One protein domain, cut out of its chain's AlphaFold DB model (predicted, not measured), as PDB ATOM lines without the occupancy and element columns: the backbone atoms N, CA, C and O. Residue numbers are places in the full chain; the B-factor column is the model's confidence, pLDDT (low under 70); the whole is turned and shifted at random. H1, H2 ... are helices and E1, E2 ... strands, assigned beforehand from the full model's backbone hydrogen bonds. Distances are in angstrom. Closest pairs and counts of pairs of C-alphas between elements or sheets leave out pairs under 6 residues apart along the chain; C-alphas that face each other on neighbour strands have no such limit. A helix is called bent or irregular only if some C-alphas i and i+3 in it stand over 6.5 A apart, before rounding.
ATOM      1  N   TRP A 223      19.189 -31.811  33.480       97.38
ATOM      2  CA  TRP A 223      17.903 -31.230  33.845       97.38
ATOM      3  C   TRP A 223      17.878 -30.812  35.313       97.38
ATOM      4  O   TRP A 223      18.611 -31.346  36.147       97.38
ATOM      5  N   GLU A 224      17.012 -29.849  35.624       97.38
ATOM      6  CA  GLU A 224      16.823 -29.302  36.965       97.38
ATOM      7  C   GLU A 224      15.335 -29.091  37.252       97.38
ATOM      8  O   GLU A 224      14.566 -28.700  36.372       97.38
ATOM      9  N   ILE A 225      14.931 -29.363  38.492       95.88
ATOM     10  CA  ILE A 225      13.568 -29.197  38.987       95.88
ATOM     11  C   ILE A 225      13.620 -28.428  40.300       95.88
ATOM     12  O   ILE A 225      14.314 -28.831  41.234       95.88
ATOM     13  N   THR A 226      12.800 -27.383  40.389       97.12
ATOM     14  CA  THR A 226      12.541 -26.654  41.632       97.12
ATOM     15  C   THR A 226      11.089 -26.845  42.038       97.12
ATOM     16  O   THR A 226      10.175 -26.377  41.357       97.12
ATOM     17  N   LEU A 227      10.869 -27.505  43.172       97.19
ATOM     18  CA  LEU A 227       9.549 -27.797  43.718       97.19
ATOM     19  C   LEU A 227       9.339 -27.038  45.029       97.19
ATOM     20  O   LEU A 227       9.856 -27.430  46.073       97.19
ATOM     21  N   HIS A 228       8.579 -25.945  45.001       97.88
ATOM     22  CA  HIS A 228       8.298 -25.175  46.209       97.88
ATOM     23  C   HIS A 228       7.482 -26.000  47.210       97.88
ATOM     24  O   HIS A 228       6.448 -26.579  46.872       97.88
ATOM     25  N   LYS A 229       7.914 -25.995  48.474       97.75
ATOM     26  CA  LYS A 229       7.209 -26.692  49.559       97.75
ATOM     27  C   LYS A 229       5.826 -26.097  49.800       97.75
ATOM     28  O   LYS A 229       4.890 -26.837  50.056       97.75
ATOM     29  N   GLN A 230       5.678 -24.779  49.665       97.69
ATOM     30  CA  GLN A 230       4.393 -24.081  49.753       97.69
ATOM     31  C   GLN A 230       3.958 -23.579  48.371       97.69
ATOM     32  O   GLN A 230       4.706 -22.831  47.737       97.69
ATOM     33  N   GLN A 231       2.749 -23.945  47.941       97.81
ATOM     34  CA  GLN A 231       2.155 -23.548  46.658       97.81
ATOM     35  C   GLN A 231       1.171 -22.384  46.808       97.81
ATOM     36  O   GLN A 231       1.252 -21.435  46.034       97.81
ATOM     37  N   LEU A 232       0.306 -22.429  47.823       96.44
ATOM     38  CA  LEU A 232      -0.631 -21.364  48.201       96.44
ATOM     39  C   LEU A 232      -0.514 -21.097  49.702       96.44
ATOM     40  O   LEU A 232      -0.240 -22.047  50.425       96.44
ATOM     41  N   PRO A 233      -0.729 -19.876  50.210       92.38
ATOM     42  CA  PRO A 233      -0.781 -19.624  51.651       92.38
ATOM     43  C   PRO A 233      -1.840 -20.487  52.357       92.38
ATOM     44  O   PRO A 233      -2.901 -20.761  51.797       92.38
ATOM     45  N   THR A 234      -1.559 -20.941  53.579       80.69
ATOM     46  CA  THR A 234      -2.437 -21.876  54.310       80.69
ATOM     47  C   THR A 234      -3.795 -21.243  54.639       80.69
ATOM     48  O   THR A 234      -4.823 -21.914  54.597       80.69
ATOM     49  N   GLU A 235      -3.814 -19.936  54.893       85.50
ATOM     50  CA  GLU A 235      -5.009 -19.134  55.163       85.50
ATOM     51  C   GLU A 235      -5.998 -19.083  53.986       85.50
ATOM     52  O   GLU A 235      -7.177 -18.797  54.184       85.50
ATOM     53  N   TYR A 236      -5.572 -19.438  52.767       85.06
ATOM     54  CA  TYR A 236      -6.457 -19.449  51.597       85.06
ATOM     55  C   TYR A 236      -7.581 -20.476  51.716       85.06
ATOM     56  O   TYR A 236      -8.638 -20.277  51.121       85.06
ATOM     57  N   PHE A 237      -7.398 -21.531  52.516       83.50
ATOM     58  CA  PHE A 237      -8.479 -22.465  52.823       83.50
ATOM     59  C   PHE A 237      -9.651 -21.769  53.536       83.50
ATOM     60  O   PHE A 237     -10.804 -21.987  53.166       83.50
ATOM     61  N   LEU A 238      -9.362 -20.886  54.500       82.12
ATOM     62  CA  LEU A 238     -10.387 -20.128  55.226       82.12
ATOM     63  C   LEU A 238     -11.099 -19.144  54.289       82.12
ATOM     64  O   LEU A 238     -12.327 -19.112  54.240       82.12
ATOM     65  N   PHE A 239     -10.346 -18.417  53.459       82.50
ATOM     66  CA  PHE A 239     -10.941 -17.495  52.486       82.50
ATOM     67  C   PHE A 239     -11.798 -18.201  51.432       82.50
ATOM     68  O   PHE A 239     -12.792 -17.640  50.980       82.50
ATOM     69  N   ALA A 240     -11.440 -19.424  51.039       81.38
ATOM     70  CA  ALA A 240     -12.228 -20.207  50.092       81.38
ATOM     71  C   ALA A 240     -13.604 -20.599  50.658       81.38
ATOM     72  O   ALA A 240     -14.572 -20.654  49.901       81.38
ATOM     73  N   TRP A 241     -13.685 -20.842  51.972       76.19
ATOM     74  CA  TRP A 241     -14.942 -21.083  52.687       76.19
ATOM     75  C   TRP A 241     -15.806 -19.825  52.782       76.19
ATOM     76  O   TRP A 241     -17.011 -19.890  52.547       76.19
ATOM     77  N   GLU A 242     -15.202 -18.685  53.117       83.25
ATOM     78  CA  GLU A 242     -15.927 -17.427  53.334       83.25
ATOM     79  C   GLU A 242     -16.353 -16.745  52.023       83.25
ATOM     80  O   GLU A 242     -17.436 -16.164  51.939       83.25
ATOM     81  N   PHE A 243     -15.525 -16.832  50.979       85.00
ATOM     82  CA  PHE A 243     -15.715 -16.117  49.717       85.00
ATOM     83  C   PHE A 243     -15.523 -17.049  48.513       85.00
ATOM     84  O   PHE A 243     -14.473 -17.012  47.870       85.00
ATOM     85  N   PRO A 244     -16.541 -17.824  48.096       79.56
ATOM     86  CA  PRO A 244     -16.397 -18.819  47.024       79.56
ATOM     87  C   PRO A 244     -15.808 -18.279  45.707       79.56
ATOM     88  O   PRO A 244     -15.097 -18.981  44.990       79.56
ATOM     89  N   GLY A 245     -16.057 -17.002  45.388       82.75
ATOM     90  CA  GLY A 245     -15.538 -16.339  44.188       82.75
ATOM     91  C   GLY A 245     -14.026 -16.076  44.186       82.75
ATOM     92  O   GLY A 245     -13.481 -15.744  43.129       82.75
ATOM     93  N   ILE A 246     -13.335 -16.222  45.324       86.56
ATOM     94  CA  ILE A 246     -11.885 -16.011  45.420       86.56
ATOM     95  C   ILE A 246     -11.088 -17.158  44.786       86.56
ATOM     96  O   ILE A 246      -9.983 -16.934  44.302       86.56
ATOM     97  N   TRP A 247     -11.683 -18.352  44.690       87.94
ATOM     98  CA  TRP A 247     -11.051 -19.580  44.196       87.94
ATOM     99  C   TRP A 247     -10.314 -19.414  42.858       87.94
ATOM    100  O   TRP A 247      -9.200 -19.910  42.673       87.94
ATOM    101  N   LYS A 248     -10.918 -18.666  41.925       88.19
ATOM    102  CA  LYS A 248     -10.366 -18.407  40.584       88.19
ATOM    103  C   LYS A 248      -9.117 -17.519  40.582       88.19
ATOM    104  O   LYS A 248      -8.418 -17.487  39.578       88.19
ATOM    105  N   HIS A 249      -8.849 -16.808  41.674       90.38
ATOM    106  CA  HIS A 249      -7.706 -15.902  41.813       90.38
ATOM    107  C   HIS A 249      -6.509 -16.562  42.503       90.38
ATOM    108  O   HIS A 249      -5.444 -15.959  42.591       90.38
ATOM    109  N   PHE A 250      -6.661 -17.790  43.005       92.12
ATOM    110  CA  PHE A 250      -5.546 -18.525  43.587       92.12
ATOM    111  C   PHE A 250      -4.608 -19.018  42.493       92.12
ATOM    112  O   PHE A 250      -5.023 -19.775  41.612       92.12
ATOM    113  N   GLU A 251      -3.335 -18.646  42.591       93.81
ATOM    114  CA  GLU A 251      -2.287 -19.093  41.680       93.81
ATOM    115  C   GLU A 251      -1.203 -19.860  42.432       93.81
ATOM    116  O   GLU A 251      -0.492 -19.307  43.268       93.81
ATOM    117  N   GLU A 252      -1.071 -21.147  42.123       96.50
ATOM    118  CA  GLU A 252       0.004 -21.977  42.658       96.50
ATOM    119  C   GLU A 252       1.372 -21.587  42.061       96.50
ATOM    120  O   GLU A 252       1.476 -21.310  40.862       96.50
ATOM    121  N   LYS A 253       2.440 -21.607  42.874       96.88
ATOM    122  CA  LYS A 253       3.800 -21.223  42.436       96.88
ATOM    123  C   LYS A 253       4.321 -22.070  41.271       96.88
ATOM    124  O   LYS A 253       4.767 -21.535  40.260       96.88
ATOM    125  N   ASN A 254       4.274 -23.395  41.396       96.94
ATOM    126  CA  ASN A 254       4.707 -24.321  40.353       96.94
ATOM    127  C   ASN A 254       3.523 -24.679  39.439       96.94
ATOM    128  O   ASN A 254       2.988 -25.785  39.523       96.94
ATOM    129  N   LYS A 255       3.088 -23.754  38.572       96.12
ATOM    130  CA  LYS A 255       1.870 -23.913  37.742       96.12
ATOM    131  C   LYS A 255       1.835 -25.213  36.924       96.12
ATOM    132  O   LYS A 255       0.823 -25.906  36.941       96.12
ATOM    133  N   GLU A 256       2.932 -25.574  36.257       95.69
ATOM    134  CA  GLU A 256       2.991 -26.782  35.415       95.69
ATOM    135  C   GLU A 256       2.952 -28.073  36.249       95.69
ATOM    136  O   GLU A 256       2.125 -28.950  36.010       95.69
ATOM    137  N   ILE A 257       3.777 -28.159  37.301       97.00
ATOM    138  CA  ILE A 257       3.807 -29.326  38.200       97.00
ATOM    139  C   ILE A 257       2.459 -29.493  38.904       97.00
ATOM    140  O   ILE A 257       1.923 -30.594  38.981       97.00
ATOM    141  N   THR A 258       1.868 -28.403  39.400       97.81
ATOM    142  CA  THR A 258       0.564 -28.478  40.067       97.81
ATOM    143  C   THR A 258      -0.556 -28.821  39.093       97.81
ATOM    144  O   THR A 258      -1.488 -29.503  39.501       97.81
ATOM    145  N   ALA A 259      -0.478 -28.445  37.813       97.12
ATOM    146  CA  ALA A 259      -1.408 -28.947  36.801       97.12
ATOM    147  C   ALA A 259      -1.329 -30.479  36.669       97.12
ATOM    148  O   ALA A 259      -2.367 -31.135  36.746       97.12
ATOM    149  N   ASN A 260      -0.121 -31.052  36.591       97.00
ATOM    150  CA  ASN A 260       0.075 -32.508  36.527       97.00
ATOM    151  C   ASN A 260      -0.443 -33.222  37.784       97.00
ATOM    152  O   ASN A 260      -1.186 -34.199  37.679       97.00
ATOM    153  N   ILE A 261      -0.141 -32.686  38.972       97.81
ATOM    154  CA  ILE A 261      -0.664 -33.210  40.241       97.81
ATOM    155  C   ILE A 261      -2.196 -33.184  40.232       97.81
ATOM    156  O   ILE A 261      -2.825 -34.163  40.619       97.81
ATOM    157  N   LYS A 262      -2.818 -32.090  39.777       97.50
ATOM    158  CA  LYS A 262      -4.282 -31.971  39.719       97.50
ATOM    159  C   LYS A 262      -4.904 -32.963  38.739       97.50
ATOM    160  O   LYS A 262      -5.916 -33.567  39.082       97.50
ATOM    161  N   SER A 263      -4.295 -33.189  37.575       95.94
ATOM    162  CA  SER A 263      -4.725 -34.239  36.641       95.94
ATOM    163  C   SER A 263      -4.603 -35.636  37.254       95.94
ATOM    164  O   SER A 263      -5.506 -36.458  37.105       95.94
ATOM    165  N   TRP A 264      -3.530 -35.900  38.004       95.75
ATOM    166  CA  TRP A 264      -3.385 -37.149  38.749       95.75
ATOM    167  C   TRP A 264      -4.467 -37.288  39.832       95.75
ATOM    168  O   TRP A 264      -5.141 -38.314  39.884       95.75
ATOM    169  N   LEU A 265      -4.724 -36.246  40.628       96.69
ATOM    170  CA  LEU A 265      -5.791 -36.218  41.638       96.69
ATOM    171  C   LEU A 265      -7.181 -36.434  41.023       96.69
ATOM    172  O   LEU A 265      -8.015 -37.124  41.608       96.69
ATOM    173  N   GLN A 266      -7.412 -35.913  39.817       95.31
ATOM    174  CA  GLN A 266      -8.647 -36.137  39.069       95.31
ATOM    175  C   GLN A 266      -8.873 -37.617  38.758       95.31
ATOM    176  O   GLN A 266      -9.998 -38.099  38.881       95.31
ATOM    177  N   SER A 267      -7.807 -38.357  38.432       92.62
ATOM    178  CA  SER A 267      -7.876 -39.815  38.254       92.62
ATOM    179  C   SER A 267      -8.206 -40.569  39.549       92.62
ATOM    180  O   SER A 267      -8.722 -41.679  39.490       92.62
ATOM    181  N   GLN A 268      -7.945 -39.955  40.709       92.88
ATOM    182  CA  GLN A 268      -8.280 -40.486  42.035       92.88
ATOM    183  C   GLN A 268      -9.671 -40.035  42.524       92.88
ATOM    184  O   GLN A 268     -10.058 -40.341  43.646       92.88
ATOM    185  N   GLY A 269     -10.432 -39.309  41.695       93.56
ATOM    186  CA  GLY A 269     -11.799 -38.874  41.996       93.56
ATOM    187  C   GLY A 269     -11.930 -37.441  42.523       93.56
ATOM    188  O   GLY A 269     -13.053 -36.958  42.665       93.56
ATOM    189  N   TYR A 270     -10.829 -36.720  42.748       94.88
ATOM    190  CA  TYR A 270     -10.885 -35.335  43.219       94.88
ATOM    191  C   TYR A 270     -11.098 -34.360  42.061       94.88
ATOM    192  O   TYR A 270     -10.269 -34.243  41.161       94.88
ATOM    193  N   GLN A 271     -12.194 -33.608  42.095       91.88
ATOM    194  CA  GLN A 271     -12.484 -32.571  41.106       91.88
ATOM    195  C   GLN A 271     -12.173 -31.186  41.668       91.88
ATOM    196  O   GLN A 271     -12.255 -30.970  42.874       91.88
ATOM    197  N   ASN A 272     -11.850 -30.246  40.774       93.19
ATOM    198  CA  ASN A 272     -11.654 -28.833  41.101       93.19
ATOM    199  C   ASN A 272     -10.745 -28.634  42.327       93.19
ATOM    200  O   ASN A 272     -11.181 -28.214  43.399       93.19
ATOM    201  N   THR A 273      -9.484 -29.018  42.159       95.75
ATOM    202  CA  THR A 273      -8.453 -29.049  43.198       95.75
ATOM    203  C   THR A 273      -7.532 -27.828  43.123       95.75
ATOM    204  O   THR A 273      -7.289 -27.266  42.051       95.75
ATOM    205  N   LYS A 274      -6.979 -27.428  44.272       96.44
ATOM    206  CA  LYS A 274      -5.900 -26.438  44.416       96.44
ATOM    207  C   LYS A 274      -4.839 -26.990  45.355       96.44
ATOM    208  O   LYS A 274      -5.158 -27.447  46.452       96.44
ATOM    209  N   ILE A 275      -3.579 -26.959  44.927       97.69
ATOM    210  CA  ILE A 275      -2.473 -27.504  45.725       97.69
ATOM    211  C   ILE A 275      -2.042 -26.463  46.757       97.69
ATOM    212  O   ILE A 275      -1.739 -25.328  46.401       97.69
ATOM    213  N   LEU A 276      -2.011 -26.848  48.033       97.25
ATOM    214  CA  LEU A 276      -1.608 -25.973  49.135       97.25
ATOM    215  C   LEU A 276      -0.105 -26.082  49.381       97.25
ATOM    216  O   LEU A 276       0.608 -25.077  49.394       97.25
ATOM    217  N   SER A 277       0.392 -27.308  49.544       97.94
ATOM    218  CA  SER A 277       1.798 -27.566  49.845       97.94
ATOM    219  C   SER A 277       2.224 -28.990  49.498       97.94
ATOM    220  O   SER A 277       1.409 -29.894  49.320       97.94
ATOM    221  N   ILE A 278       3.537 -29.172  49.408       97.94
ATOM    222  CA  ILE A 278       4.224 -30.448  49.232       97.94
ATOM    223  C   ILE A 278       5.152 -30.594  50.444       97.94
ATOM    224  O   ILE A 278       6.341 -30.267  50.375       97.94
ATOM    225  N   PRO A 279       4.600 -30.955  51.618       97.12
ATOM    226  CA  PRO A 279       5.340 -30.920  52.878       97.12
ATOM    227  C   PRO A 279       6.494 -31.924  52.936       97.12
ATOM    228  O   PRO A 279       7.421 -31.713  53.710       97.12
ATOM    229  N   HIS A 280       6.462 -32.975  52.117       97.94
ATOM    230  CA  HIS A 280       7.521 -33.972  52.045       97.94
ATOM    231  C   HIS A 280       7.758 -34.386  50.591       97.94
ATOM    232  O   HIS A 280       6.814 -34.693  49.866       97.94
ATOM    233  N   PHE A 281       9.020 -34.378  50.179       97.88
ATOM    234  CA  PHE A 281       9.506 -35.002  48.957       97.88
ATOM    235  C   PHE A 281      10.920 -35.509  49.236       97.88
ATOM    236  O   PHE A 281      11.731 -34.779  49.811       97.88
ATOM    237  N   SER A 282      11.205 -36.754  48.877       97.00
ATOM    238  CA  SER A 282      12.514 -37.363  49.091       97.00
ATOM    239  C   SER A 282      12.806 -38.437  48.052       97.00
ATOM    240  O   SER A 282      11.900 -39.016  47.451       97.00
ATOM    241  N   ILE A 283      14.095 -38.686  47.848       97.00
ATOM    242  CA  ILE A 283      14.627 -39.737  46.985       97.00
ATOM    243  C   ILE A 283      15.355 -40.728  47.888       97.00
ATOM    244  O   ILE A 283      16.103 -40.309  48.774       97.00
ATOM    245  N   SER A 284      15.119 -42.024  47.700       94.44
ATOM    246  CA  SER A 284      15.812 -43.043  48.483       94.44
ATOM    247  C   SER A 284      17.266 -43.200  48.019       94.44
ATOM    248  O   SER A 284      17.627 -42.872  46.889       94.44
ATOM    249  N   ASN A 285      18.111 -43.755  48.890       91.38
ATOM    250  CA  ASN A 285      19.511 -44.039  48.558       91.38
ATOM    251  C   ASN A 285      19.677 -45.281  47.661       91.38
ATOM    252  O   ASN A 285      20.800 -45.638  47.319       91.38
ATOM    253  N   GLN A 286      18.586 -45.975  47.315       93.81
ATOM    254  CA  GLN A 286      18.647 -47.164  46.471       93.81
ATOM    255  C   GLN A 286      18.786 -46.761  45.006       93.81
ATOM    256  O   GLN A 286      17.971 -45.999  44.474       93.81
ATOM    257  N   GLN A 287      19.808 -47.309  44.357       95.94
ATOM    258  CA  GLN A 287      20.114 -47.062  42.958       95.94
ATOM    259  C   GLN A 287      20.345 -48.373  42.213       95.94
ATOM    260  O   GLN A 287      20.783 -49.365  42.797       95.94
ATOM    261  N   THR A 288      20.052 -48.359  40.919       95.50
ATOM    262  CA  THR A 288      20.444 -49.422  39.993       95.50
ATOM    263  C   THR A 288      21.949 -49.367  39.726       95.50
ATOM    264  O   THR A 288      22.621 -48.385  40.049       95.50
ATOM    265  N   GLU A 289      22.491 -50.392  39.070       94.62
ATOM    266  CA  GLU A 289      23.907 -50.435  38.671       94.62
ATOM    267  C   GLU A 289      24.292 -49.280  37.728       94.62
ATOM    268  O   GLU A 289      25.446 -48.858  37.695       94.62
ATOM    269  N   SER A 290      23.318 -48.719  37.001       94.69
ATOM    270  CA  SER A 290      23.507 -47.553  36.132       94.69
ATOM    271  C   SER A 290      23.464 -46.207  36.884       94.69
ATOM    272  O   SER A 290      23.622 -45.150  36.268       94.69
ATOM    273  N   GLY A 291      23.233 -46.226  38.203       95.50
ATOM    274  CA  GLY A 291      23.133 -45.046  39.066       95.50
ATOM    275  C   GLY A 291      21.745 -44.401  39.119       95.50
ATOM    276  O   GLY A 291      21.601 -43.300  39.651       95.50
ATOM    277  N   ARG A 292      20.707 -45.042  38.567       96.81
ATOM    278  CA  ARG A 292      19.337 -44.505  38.584       96.81
ATOM    279  C   ARG A 292      18.663 -44.784  39.922       96.81
ATOM    280  O   ARG A 292      18.645 -45.922  40.374       96.81
ATOM    281  N   SER A 293      18.081 -43.760  40.540       97.19
ATOM    282  CA  SER A 293      17.310 -43.893  41.777       97.19
ATOM    283  C   SER A 293      16.051 -44.731  41.559       97.19
ATOM    284  O   SER A 293      15.381 -44.601  40.535       97.19
ATOM    285  N   ILE A 294      15.715 -45.575  42.535       96.00
ATOM    286  CA  ILE A 294      14.617 -46.543  42.406       96.00
ATOM    287  C   ILE A 294      13.343 -46.021  43.077       96.00
ATOM    288  O   ILE A 294      12.299 -45.926  42.426       96.00
ATOM    289  N   ASN A 295      13.436 -45.627  44.351       97.50
ATOM    290  CA  ASN A 295      12.289 -45.213  45.158       97.50
ATOM    291  C   ASN A 295      12.363 -43.746  45.597       97.50
ATOM    292  O   ASN A 295      13.412 -43.099  45.581       97.50
ATOM    293  N   GLY A 296      11.220 -43.230  46.035       97.62
ATOM    294  CA  GLY A 296      11.108 -41.956  46.726       97.62
ATOM    295  C   GLY A 296       9.798 -41.853  47.493       97.62
ATOM    296  O   GLY A 296       8.968 -42.764  47.466       97.62
ATOM    297  N   SER A 297       9.604 -40.709  48.138       98.38
ATOM    298  CA  SER A 297       8.364 -40.386  48.840       98.38
ATOM    299  C   SER A 297       7.864 -39.007  48.442       98.38
ATOM    300  O   SER A 297       8.658 -38.104  48.178       98.38
ATOM    301  N   ILE A 298       6.546 -38.818  48.428       98.31
ATOM    302  CA  ILE A 298       5.915 -37.512  48.229       98.31
ATOM    303  C   ILE A 298       4.643 -37.405  49.067       98.31
ATOM    304  O   ILE A 298       3.818 -38.314  49.086       98.31
ATOM    305  N   THR A 299       4.459 -36.263  49.718       98.50
ATOM    306  CA  THR A 299       3.211 -35.895  50.386       98.50
ATOM    307  C   THR A 299       2.684 -34.614  49.772       98.50
ATOM    308  O   THR A 299       3.431 -33.651  49.609       98.50
ATOM    309  N   ILE A 300       1.390 -34.582  49.470       98.12
ATOM    310  CA  ILE A 300       0.710 -33.444  48.855       98.12
ATOM    311  C   ILE A 300      -0.488 -33.076  49.715       98.12
ATOM    312  O   ILE A 300      -1.351 -33.914  49.965       98.12
ATOM    313  N   ARG A 301      -0.555 -31.810  50.130       97.88
ATOM    314  CA  ARG A 301      -1.729 -31.211  50.767       97.88
ATOM    315  C   ARG A 301      -2.452 -30.338  49.764       97.88
ATOM    316  O   ARG A 301      -1.835 -29.508  49.088       97.88
ATOM    317  N   PHE A 302      -3.758 -30.500  49.683       96.94
ATOM    318  CA  PHE A 302      -4.581 -29.795  48.716       96.94
ATOM    319  C   PHE A 302      -5.974 -29.540  49.279       96.94
ATOM    320  O   PHE A 302      -6.389 -30.134  50.271       96.94
ATOM    321  N   MET A 303      -6.691 -28.635  48.628       95.12
ATOM    322  CA  MET A 303      -8.112 -28.416  48.856       95.12
ATOM    323  C   MET A 303      -8.895 -28.690  47.577       95.12
ATOM    324  O   MET A 303      -8.352 -28.572  46.476       95.12
ATOM    325  N   TYR A 304     -10.162 -29.066  47.712       94.31
ATOM    326  CA  TYR A 304     -11.033 -29.415  46.593       94.31
ATOM    327  C   TYR A 304     -12.472 -28.966  46.844       94.31
ATOM    328  O   TYR A 304     -12.903 -28.877  47.995       94.31
ATOM    329  N   GLN A 305     -13.201 -28.655  45.769       91.00
ATOM    330  CA  GLN A 305     -14.591 -28.203  45.859       91.00
ATOM    331  C   GLN A 305     -15.579 -29.334  45.565       91.00
ATOM    332  O   GLN A 305     -15.466 -30.040  44.562       91.00
ATOM    333  N   LEU A 306     -16.593 -29.455  46.418       87.44
ATOM    334  CA  LEU A 306     -17.775 -30.283  46.204       87.44
ATOM    335  C   LEU A 306     -18.921 -29.459  45.584       87.44
ATOM    336  O   LEU A 306     -18.883 -28.221  45.599       87.44
ATOM    337  N   PRO A 307     -19.974 -30.116  45.055       84.19
ATOM    338  CA  PRO A 307     -21.198 -29.431  44.651       84.19
ATOM    339  C   PRO A 307     -21.735 -28.530  45.770       84.19
ATOM    340  O   PRO A 307     -21.735 -28.924  46.931       84.19
ATOM    341  N   GLY A 308     -22.193 -27.324  45.428       80.75
ATOM    342  CA  GLY A 308     -22.651 -26.342  46.421       80.75
ATOM    343  C   GLY A 308     -21.542 -25.467  47.025       80.75
ATOM    344  O   GLY A 308     -21.795 -24.793  48.015       80.75
ATOM    345  N   ASN A 309     -20.347 -25.440  46.419       76.44
ATOM    346  CA  ASN A 309     -19.185 -24.629  46.825       76.44
ATOM    347  C   ASN A 309     -18.554 -25.008  48.177       76.44
ATOM    348  O   ASN A 309     -17.764 -24.231  48.710       76.44
ATOM    349  N   PHE A 310     -18.841 -26.193  48.720       86.56
ATOM    350  CA  PHE A 310     -18.142 -26.670  49.914       86.56
ATOM    351  C   PHE A 310     -16.680 -26.961  49.585       86.56
ATOM    352  O   PHE A 310     -16.390 -27.658  48.613       86.56
ATOM    353  N   VAL A 311     -15.768 -26.445  50.405       89.88
ATOM    354  CA  VAL A 311     -14.326 -26.642  50.242       89.88
ATOM    355  C   VAL A 311     -13.850 -27.615  51.310       89.88
ATOM    356  O   VAL A 311     -14.076 -27.405  52.495       89.88
ATOM    357  N   LEU A 312     -13.166 -28.682  50.922       93.06
ATOM    358  CA  LEU A 312     -12.543 -29.610  51.865       93.06
ATOM    359  C   LEU A 312     -11.033 -29.609  51.665       93.06
ATOM    360  O   LEU A 312     -10.545 -29.267  50.589       93.06
ATOM    361  N   MET A 313     -10.302 -29.967  52.716       93.69
ATOM    362  CA  MET A 313      -8.856 -30.157  52.676       93.69
ATOM    363  C   MET A 313      -8.550 -31.642  52.824       93.69
ATOM    364  O   MET A 313      -9.198 -32.326  53.613       93.69
ATOM    365  N   ASP A 314      -7.553 -32.116  52.088       96.06
ATOM    366  CA  ASP A 314      -7.089 -33.496  52.156       96.06
ATOM    367  C   ASP A 314      -5.567 -33.573  51.957       96.06
ATOM    368  O   ASP A 314      -4.903 -32.597  51.573       96.06
ATOM    369  N   GLN A 315      -5.005 -34.743  52.248       97.19
ATOM    370  CA  GLN A 315      -3.602 -35.055  52.058       97.19
ATOM    371  C   GLN A 315      -3.435 -36.466  51.501       97.19
ATOM    372  O   GLN A 315      -3.965 -37.431  52.039       97.19
ATOM    373  N   ILE A 316      -2.584 -36.592  50.486       97.25
ATOM    374  CA  ILE A 316      -2.135 -37.885  49.970       97.25
ATOM    375  C   ILE A 316      -0.636 -38.025  50.204       97.25
ATOM    376  O   ILE A 316       0.123 -37.089  49.944       97.25
ATOM    377  N   SER A 317      -0.222 -39.205  50.666       98.00
ATOM    378  CA  SER A 317       1.179 -39.600  50.802       98.00
ATOM    379  C   SER A 317       1.453 -40.866  49.998       98.00
ATOM    380  O   SER A 317       0.673 -41.817  50.041       98.00
ATOM    381  N   LEU A 318       2.573 -40.873  49.283       97.69
ATOM    382  CA  LEU A 318       3.215 -42.075  48.773       97.69
ATOM    383  C   LEU A 318       4.556 -42.202  49.493       97.69
ATOM    384  O   LEU A 318       5.404 -41.322  49.346       97.69
ATOM    385  N   ASP A 319       4.727 -43.273  50.262       97.38
ATOM    386  CA  ASP A 319       5.890 -43.476  51.125       97.38
ATOM    387  C   ASP A 319       6.738 -44.645  50.615       97.38
ATOM    388  O   ASP A 319       6.242 -45.764  50.502       97.38
ATOM    389  N   ASP A 320       8.002 -44.360  50.288       97.44
ATOM    390  CA  ASP A 320       9.007 -45.304  49.775       97.44
ATOM    391  C   ASP A 320       8.479 -46.201  48.645       97.44
ATOM    392  O   ASP A 320       8.529 -47.432  48.679       97.44
ATOM    393  N   VAL A 321       7.924 -45.557  47.621       97.19
ATOM    394  CA  VAL A 321       7.393 -46.235  46.437       97.19
ATOM    395  C   VAL A 321       8.346 -46.081  45.254       97.19
ATOM    396  O   VAL A 321       9.091 -45.097  45.196       97.19
ATOM    397  N   PRO A 322       8.276 -46.972  44.245       96.12
ATOM    398  CA  PRO A 322       9.004 -46.780  42.997       96.12
ATOM    399  C   PRO A 322       8.728 -45.404  42.385       96.12
ATOM    400  O   PRO A 322       7.572 -44.978  42.286       96.12
ATOM    401  N   LEU A 323       9.771 -44.722  41.905       96.06
ATOM    402  CA  LEU A 323       9.658 -43.394  41.290       96.06
ATOM    403  C   LEU A 323       8.771 -43.391  40.036       96.06
ATOM    404  O   LEU A 323       8.277 -42.340  39.629       96.06
ATOM    405  N   THR A 324       8.490 -44.555  39.449       92.81
ATOM    406  CA  THR A 324       7.476 -44.739  38.399       92.81
ATOM    407  C   THR A 324       6.058 -44.381  38.849       92.81
ATOM    408  O   THR A 324       5.249 -43.998  38.009       92.81
ATOM    409  N   LYS A 325       5.760 -44.418  40.156       94.25
ATOM    410  CA  LYS A 325       4.475 -43.977  40.727       94.25
ATOM    411  C   LYS A 325       4.429 -42.478  41.034       94.25
ATOM    412  O   LYS A 325       3.359 -41.886  40.971       94.25
ATOM    413  N   ILE A 326       5.577 -41.860  41.324       96.50
ATOM    414  CA  ILE A 326       5.678 -40.430  41.674       96.50
ATOM    415  C   ILE A 326       5.864 -39.556  40.431       96.50
ATOM    416  O   ILE A 326       5.243 -38.503  40.301       96.50
ATOM    417  N   ARG A 327       6.697 -39.990  39.479       95.06
ATOM    418  CA  ARG A 327       7.016 -39.235  38.258       95.06
ATOM    419  C   ARG A 327       5.779 -38.767  37.476       95.06
ATOM    420  O   ARG A 327       5.799 -37.616  37.045       95.06
ATOM    421  N   PRO A 328       4.698 -39.559  37.313       92.56
ATOM    422  CA  PRO A 328       3.479 -39.090  36.651       92.56
ATOM    423  C   PRO A 328       2.802 -37.913  37.364       92.56
ATOM    424  O   PRO A 328       2.198 -37.081  36.696       92.56
ATOM    425  N   MET A 329       2.929 -37.813  38.693       95.38
ATOM    426  CA  MET A 329       2.378 -36.696  39.468       95.38
ATOM    427  C   MET A 329       3.133 -35.396  39.179       95.38
ATOM    428  O   MET A 329       2.523 -34.341  39.071       95.38
ATOM    429  N   ILE A 330       4.463 -35.468  39.044       95.69
ATOM    430  CA  ILE A 330       5.305 -34.297  38.757       95.69
ATOM    431  C   ILE A 330       5.228 -33.919  37.269       95.69
ATOM    432  O   ILE A 330       5.158 -32.738  36.935       95.69
ATOM    433  N   GLY A 331       5.197 -34.917  36.384       93.88
ATOM    434  CA  GLY A 331       5.198 -34.773  34.929       93.88
ATOM    435  C   GLY A 331       6.480 -35.317  34.302       93.88
ATOM    436  O   GLY A 331       7.586 -34.946  34.690       93.88
ATOM    437  N   GLY A 332       6.343 -36.189  33.298       90.25
ATOM    438  CA  GLY A 332       7.483 -36.874  32.674       90.25
ATOM    439  C   GLY A 332       8.419 -35.979  31.848       90.25
ATOM    440  O   GLY A 332       9.571 -36.356  31.640       90.25
ATOM    441  N   SER A 333       7.948 -34.812  31.397       91.00
ATOM    442  CA  SER A 333       8.746 -33.772  30.721       91.00
ATOM    443  C   SER A 333       9.576 -32.921  31.691       91.00
ATOM    444  O   SER A 333      10.599 -32.357  31.297       91.00
ATOM    445  N   ILE A 334       9.142 -32.849  32.954       94.88
ATOM    446  CA  ILE A 334       9.782 -32.088  34.031       94.88
ATOM    447  C   ILE A 334      10.771 -32.995  34.765       94.88
ATOM    448  O   ILE A 334      11.963 -32.713  34.817       94.88
ATOM    449  N   PHE A 335      10.296 -34.139  35.265       96.25
ATOM    450  CA  PHE A 335      11.138 -35.175  35.853       96.25
ATOM    451  C   PHE A 335      11.576 -36.151  34.761       96.25
ATOM    452  O   PHE A 335      10.940 -37.178  34.524       96.25
ATOM    453  N   ARG A 336      12.628 -35.775  34.030       96.38
ATOM    454  CA  ARG A 336      12.985 -36.374  32.732       96.38
ATOM    455  C   ARG A 336      13.574 -37.780  32.808       96.38
ATOM    456  O   ARG A 336      13.351 -38.569  31.889       96.38
ATOM    457  N   SER A 337      14.281 -38.111  33.883       96.19
ATOM    458  CA  SER A 337      14.878 -39.431  34.099       96.19
ATOM    459  C   SER A 337      15.024 -39.728  35.593       96.19
ATOM    460  O   SER A 337      14.850 -38.845  36.427       96.19
ATOM    461  N   TYR A 338      15.390 -40.964  35.929       96.19
ATOM    462  CA  TYR A 338      15.717 -41.372  37.300       96.19
ATOM    463  C   TYR A 338      17.212 -41.263  37.634       96.19
ATOM    464  O   TYR A 338      17.621 -41.629  38.731       96.19
ATOM    465  N   LEU A 339      18.040 -40.760  36.712       96.62
ATOM    466  CA  LEU A 339      19.469 -40.557  36.947       96.62
ATOM    467  C   LEU A 339      19.685 -39.206  37.640       96.62
ATOM    468  O   LEU A 339      19.987 -38.195  37.003       96.62
ATOM    469  N   ILE A 340      19.455 -39.202  38.950       97.06
ATOM    470  CA  ILE A 340      19.494 -38.019  39.812       97.06
ATOM    471  C   ILE A 340      20.923 -37.830  40.318       97.06
ATOM    472  O   ILE A 340      21.507 -38.732  40.912       97.06
ATOM    473  N   THR A 341      21.487 -36.650  40.087       96.31
ATOM    474  CA  THR A 341      22.870 -36.316  40.451       96.31
ATOM    475  C   THR A 341      22.962 -35.477  41.717       96.31
ATOM    476  O   THR A 341      23.976 -35.526  42.409       96.31
ATOM    477  N   SER A 342      21.916 -34.718  42.047       96.88
ATOM    478  CA  SER A 342      21.835 -33.993  43.313       96.88
ATOM    479  C   SER A 342      20.393 -33.795  43.746       96.88
ATOM    480  O   SER A 342      19.534 -33.485  42.919       96.88
ATOM    481  N   PHE A 343      20.156 -33.882  45.050       97.25
ATOM    482  CA  PHE A 343      18.879 -33.564  45.671       97.25
ATOM    483  C   PHE A 343      19.127 -32.738  46.935       97.25
ATOM    484  O   PHE A 343      19.818 -33.191  47.845       97.25
ATOM    485  N   ASP A 344      18.568 -31.533  46.978       97.12
ATOM    486  CA  ASP A 344      18.595 -30.648  48.135       97.12
ATOM    487  C   ASP A 344      17.165 -30.367  48.596       97.12
ATOM    488  O   ASP A 344      16.312 -29.907  47.834       97.12
ATOM    489  N   SER A 345      16.898 -30.663  49.863       95.69
ATOM    490  CA  SER A 345      15.624 -30.407  50.527       95.69
ATOM    491  C   SER A 345      15.696 -29.235  51.507       95.69
ATOM    492  O   SER A 345      14.728 -28.984  52.232       95.69
ATOM    493  N   SER A 346      16.815 -28.512  51.558       91.44
ATOM    494  CA  SER A 346      17.003 -27.351  52.418       91.44
ATOM    495  C   SER A 346      16.139 -26.160  51.971       91.44
ATOM    496  O   SER A 346      15.720 -26.032  50.822       91.44
ATOM    497  N   GLY A 347      15.800 -25.278  52.911       93.19
ATOM    498  CA  GLY A 347      15.024 -24.073  52.609       93.19
ATOM    499  C   GLY A 347      13.560 -24.331  52.218       93.19
ATOM    500  O   GLY A 347      12.894 -25.235  52.735       93.19
ATOM    501  N   SER A 348      13.033 -23.466  51.344       95.81
ATOM    502  CA  SER A 348      11.602 -23.365  51.007       95.81
ATOM    503  C   SER A 348      11.176 -24.158  49.762       95.81
ATOM    504  O   SER A 348       9.991 -24.159  49.408       95.81
ATOM    505  N   ALA A 349      12.109 -24.844  49.101       97.44
ATOM    506  CA  ALA A 349      11.868 -25.661  47.918       97.44
ATOM    507  C   ALA A 349      12.772 -26.897  47.920       97.44
ATOM    508  O   ALA A 349      13.837 -26.876  48.525       97.44
ATOM    509  N   TYR A 350      12.352 -27.951  47.229       98.12
ATOM    510  CA  TYR A 350      13.229 -29.052  46.848       98.12
ATOM    511  C   TYR A 350      13.893 -28.708  45.520       98.12
ATOM    512  O   TYR A 350      13.202 -28.336  44.568       98.12
ATOM    513  N   GLN A 351      15.212 -28.838  45.457       97.81
ATOM    514  CA  GLN A 351      16.001 -28.662  44.245       97.81
ATOM    515  C   GLN A 351      16.581 -30.013  43.849       97.81
ATOM    516  O   GLN A 351      17.267 -30.664  44.635       97.81
ATOM    517  N   MET A 352      16.296 -30.450  42.630       97.25
ATOM    518  CA  MET A 352      16.763 -31.729  42.115       97.25
ATOM    519  C   MET A 352      17.412 -31.530  40.757       97.25
ATOM    520  O   MET A 352      16.846 -30.857  39.899       97.25
ATOM    521  N   LYS A 353      18.575 -32.144  40.555       98.06
ATOM    522  CA  LYS A 353      19.274 -32.170  39.269       98.06
ATOM    523  C   LYS A 353      19.524 -33.603  38.852       98.06
ATOM    524  O   LYS A 353      19.701 -34.482  39.699       98.06
ATOM    525  N   GLY A 354      19.576 -33.823  37.553       97.69
ATOM    526  CA  GLY A 354      19.918 -35.114  36.988       97.69
ATOM    527  C   GLY A 354      20.308 -35.008  35.528       97.69
ATOM    528  O   GLY A 354      20.445 -33.912  34.988       97.69
ATOM    529  N   ASN A 355      20.506 -36.166  34.909       97.94
ATOM    530  CA  ASN A 355      20.920 -36.292  33.517       97.94
ATOM    531  C   ASN A 355      19.990 -37.241  32.763       97.94
ATOM    532  O   ASN A 355      19.478 -38.210  33.318       97.94
ATOM    533  N   GLY A 356      19.817 -37.012  31.476       97.44
ATOM    534  CA  GLY A 356      19.111 -37.888  30.563       97.44
ATOM    535  C   GLY A 356      17.638 -37.552  30.442       97.44
ATOM    536  O   GLY A 356      17.050 -36.831  31.250       97.44
TER     537      GLY A 356
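AT A GLANCE: This is residues 223 to 356 of the 395 residues of the protein "SpoIID/LytB domain-containing protein" of Salinibacillus xinjiangensis (UniProt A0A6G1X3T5). A long, twisted slab of three strands, E2, E3 and E4, runs along the domain, with H3 and H4 packed over one face and H1 and H2 near one end. A smaller sheet of three strands, E1, E6 and E5, lies partly face to face with the slab toward its other end, the strands crossed, a loose sandwich. The printed part has 134 residues, with four named helices and six named strands in the order E1 H1 H2 H3 E2 E3 E4 H4 E5 E6; both sheets are antiparallel, and the class is mixed, helices and strands. The whole is compact, with a radius of gyration of the C-alphas of 15.7 A, yet elongated in outline, spanning 53 by 29 by 22 A.

IN THESE COORDINATES: Find C-alpha 223 at (17.903, -31.230, 33.845); from there E1 runs through residues 223 to 228. H1 follows at residues 236 to 242 and H2 at 244 to 249; H2 is irregular, only just, with C-alphas 245 and 248 6.6 A apart. H3, residues 255 to 267, is 18.7 A long. Look for E2 from C-alpha 273 at (-8.453, -29.049, 43.198) to residue 283, 25.7 A, bending by 70 degrees at residue 276. E3, residues 295 to 305, is 31.8 A long, and E4, residues 311 to 322, is 31.7 A and bends by 63 degrees at residue 319. H4 takes residues 323 to 330, E5 340 to 344, and E6 349 to 355, ending at C-alpha 355 at (20.920, -36.292, 33.517).

HOW THE PARTS SIT: Begin with E2, E3 and E4, a meander, each strand the antiparallel neighbour of the one before; N 274 and O 303 are 2.8 A apart, and N 300 and O 316 2.8 A. H3 is on this sheet at a height of 9.2 A, across the strands at 84 degrees to E2 on the local plane. H4, on the same face, lies over E3, and touches H3 at a steep tilt of 64 degrees, opposite ways, closest at the C-alphas of Ile 261 and Met 329, 4.7 A. H1 is on the sheet too, closest to E4 at the C-alphas of Trp 241 and Val 311, 6.1 A; H2 only grazes it. In the other sheet, N 225 and O 352 of E1 and E6 are 2.8 A apart, and N 344 and O 351 of E5 and E6 2.8 A. H1 and H3 have every O i to N i+4 pair within hydrogen-bond range; H4 has 2 of 4, and H2 0 of 2 but 2 of 3 O i to N i+3 pairs.

THE WHOLE: The C-alphas of Glu 242 and Glu 289 are the two farthest apart, 53.8 A. The printed part has no cut; the link E2 to E3, 11 residues, is long. Mean pLDDT of the printed part is 94.0, and no printed residue is under 70.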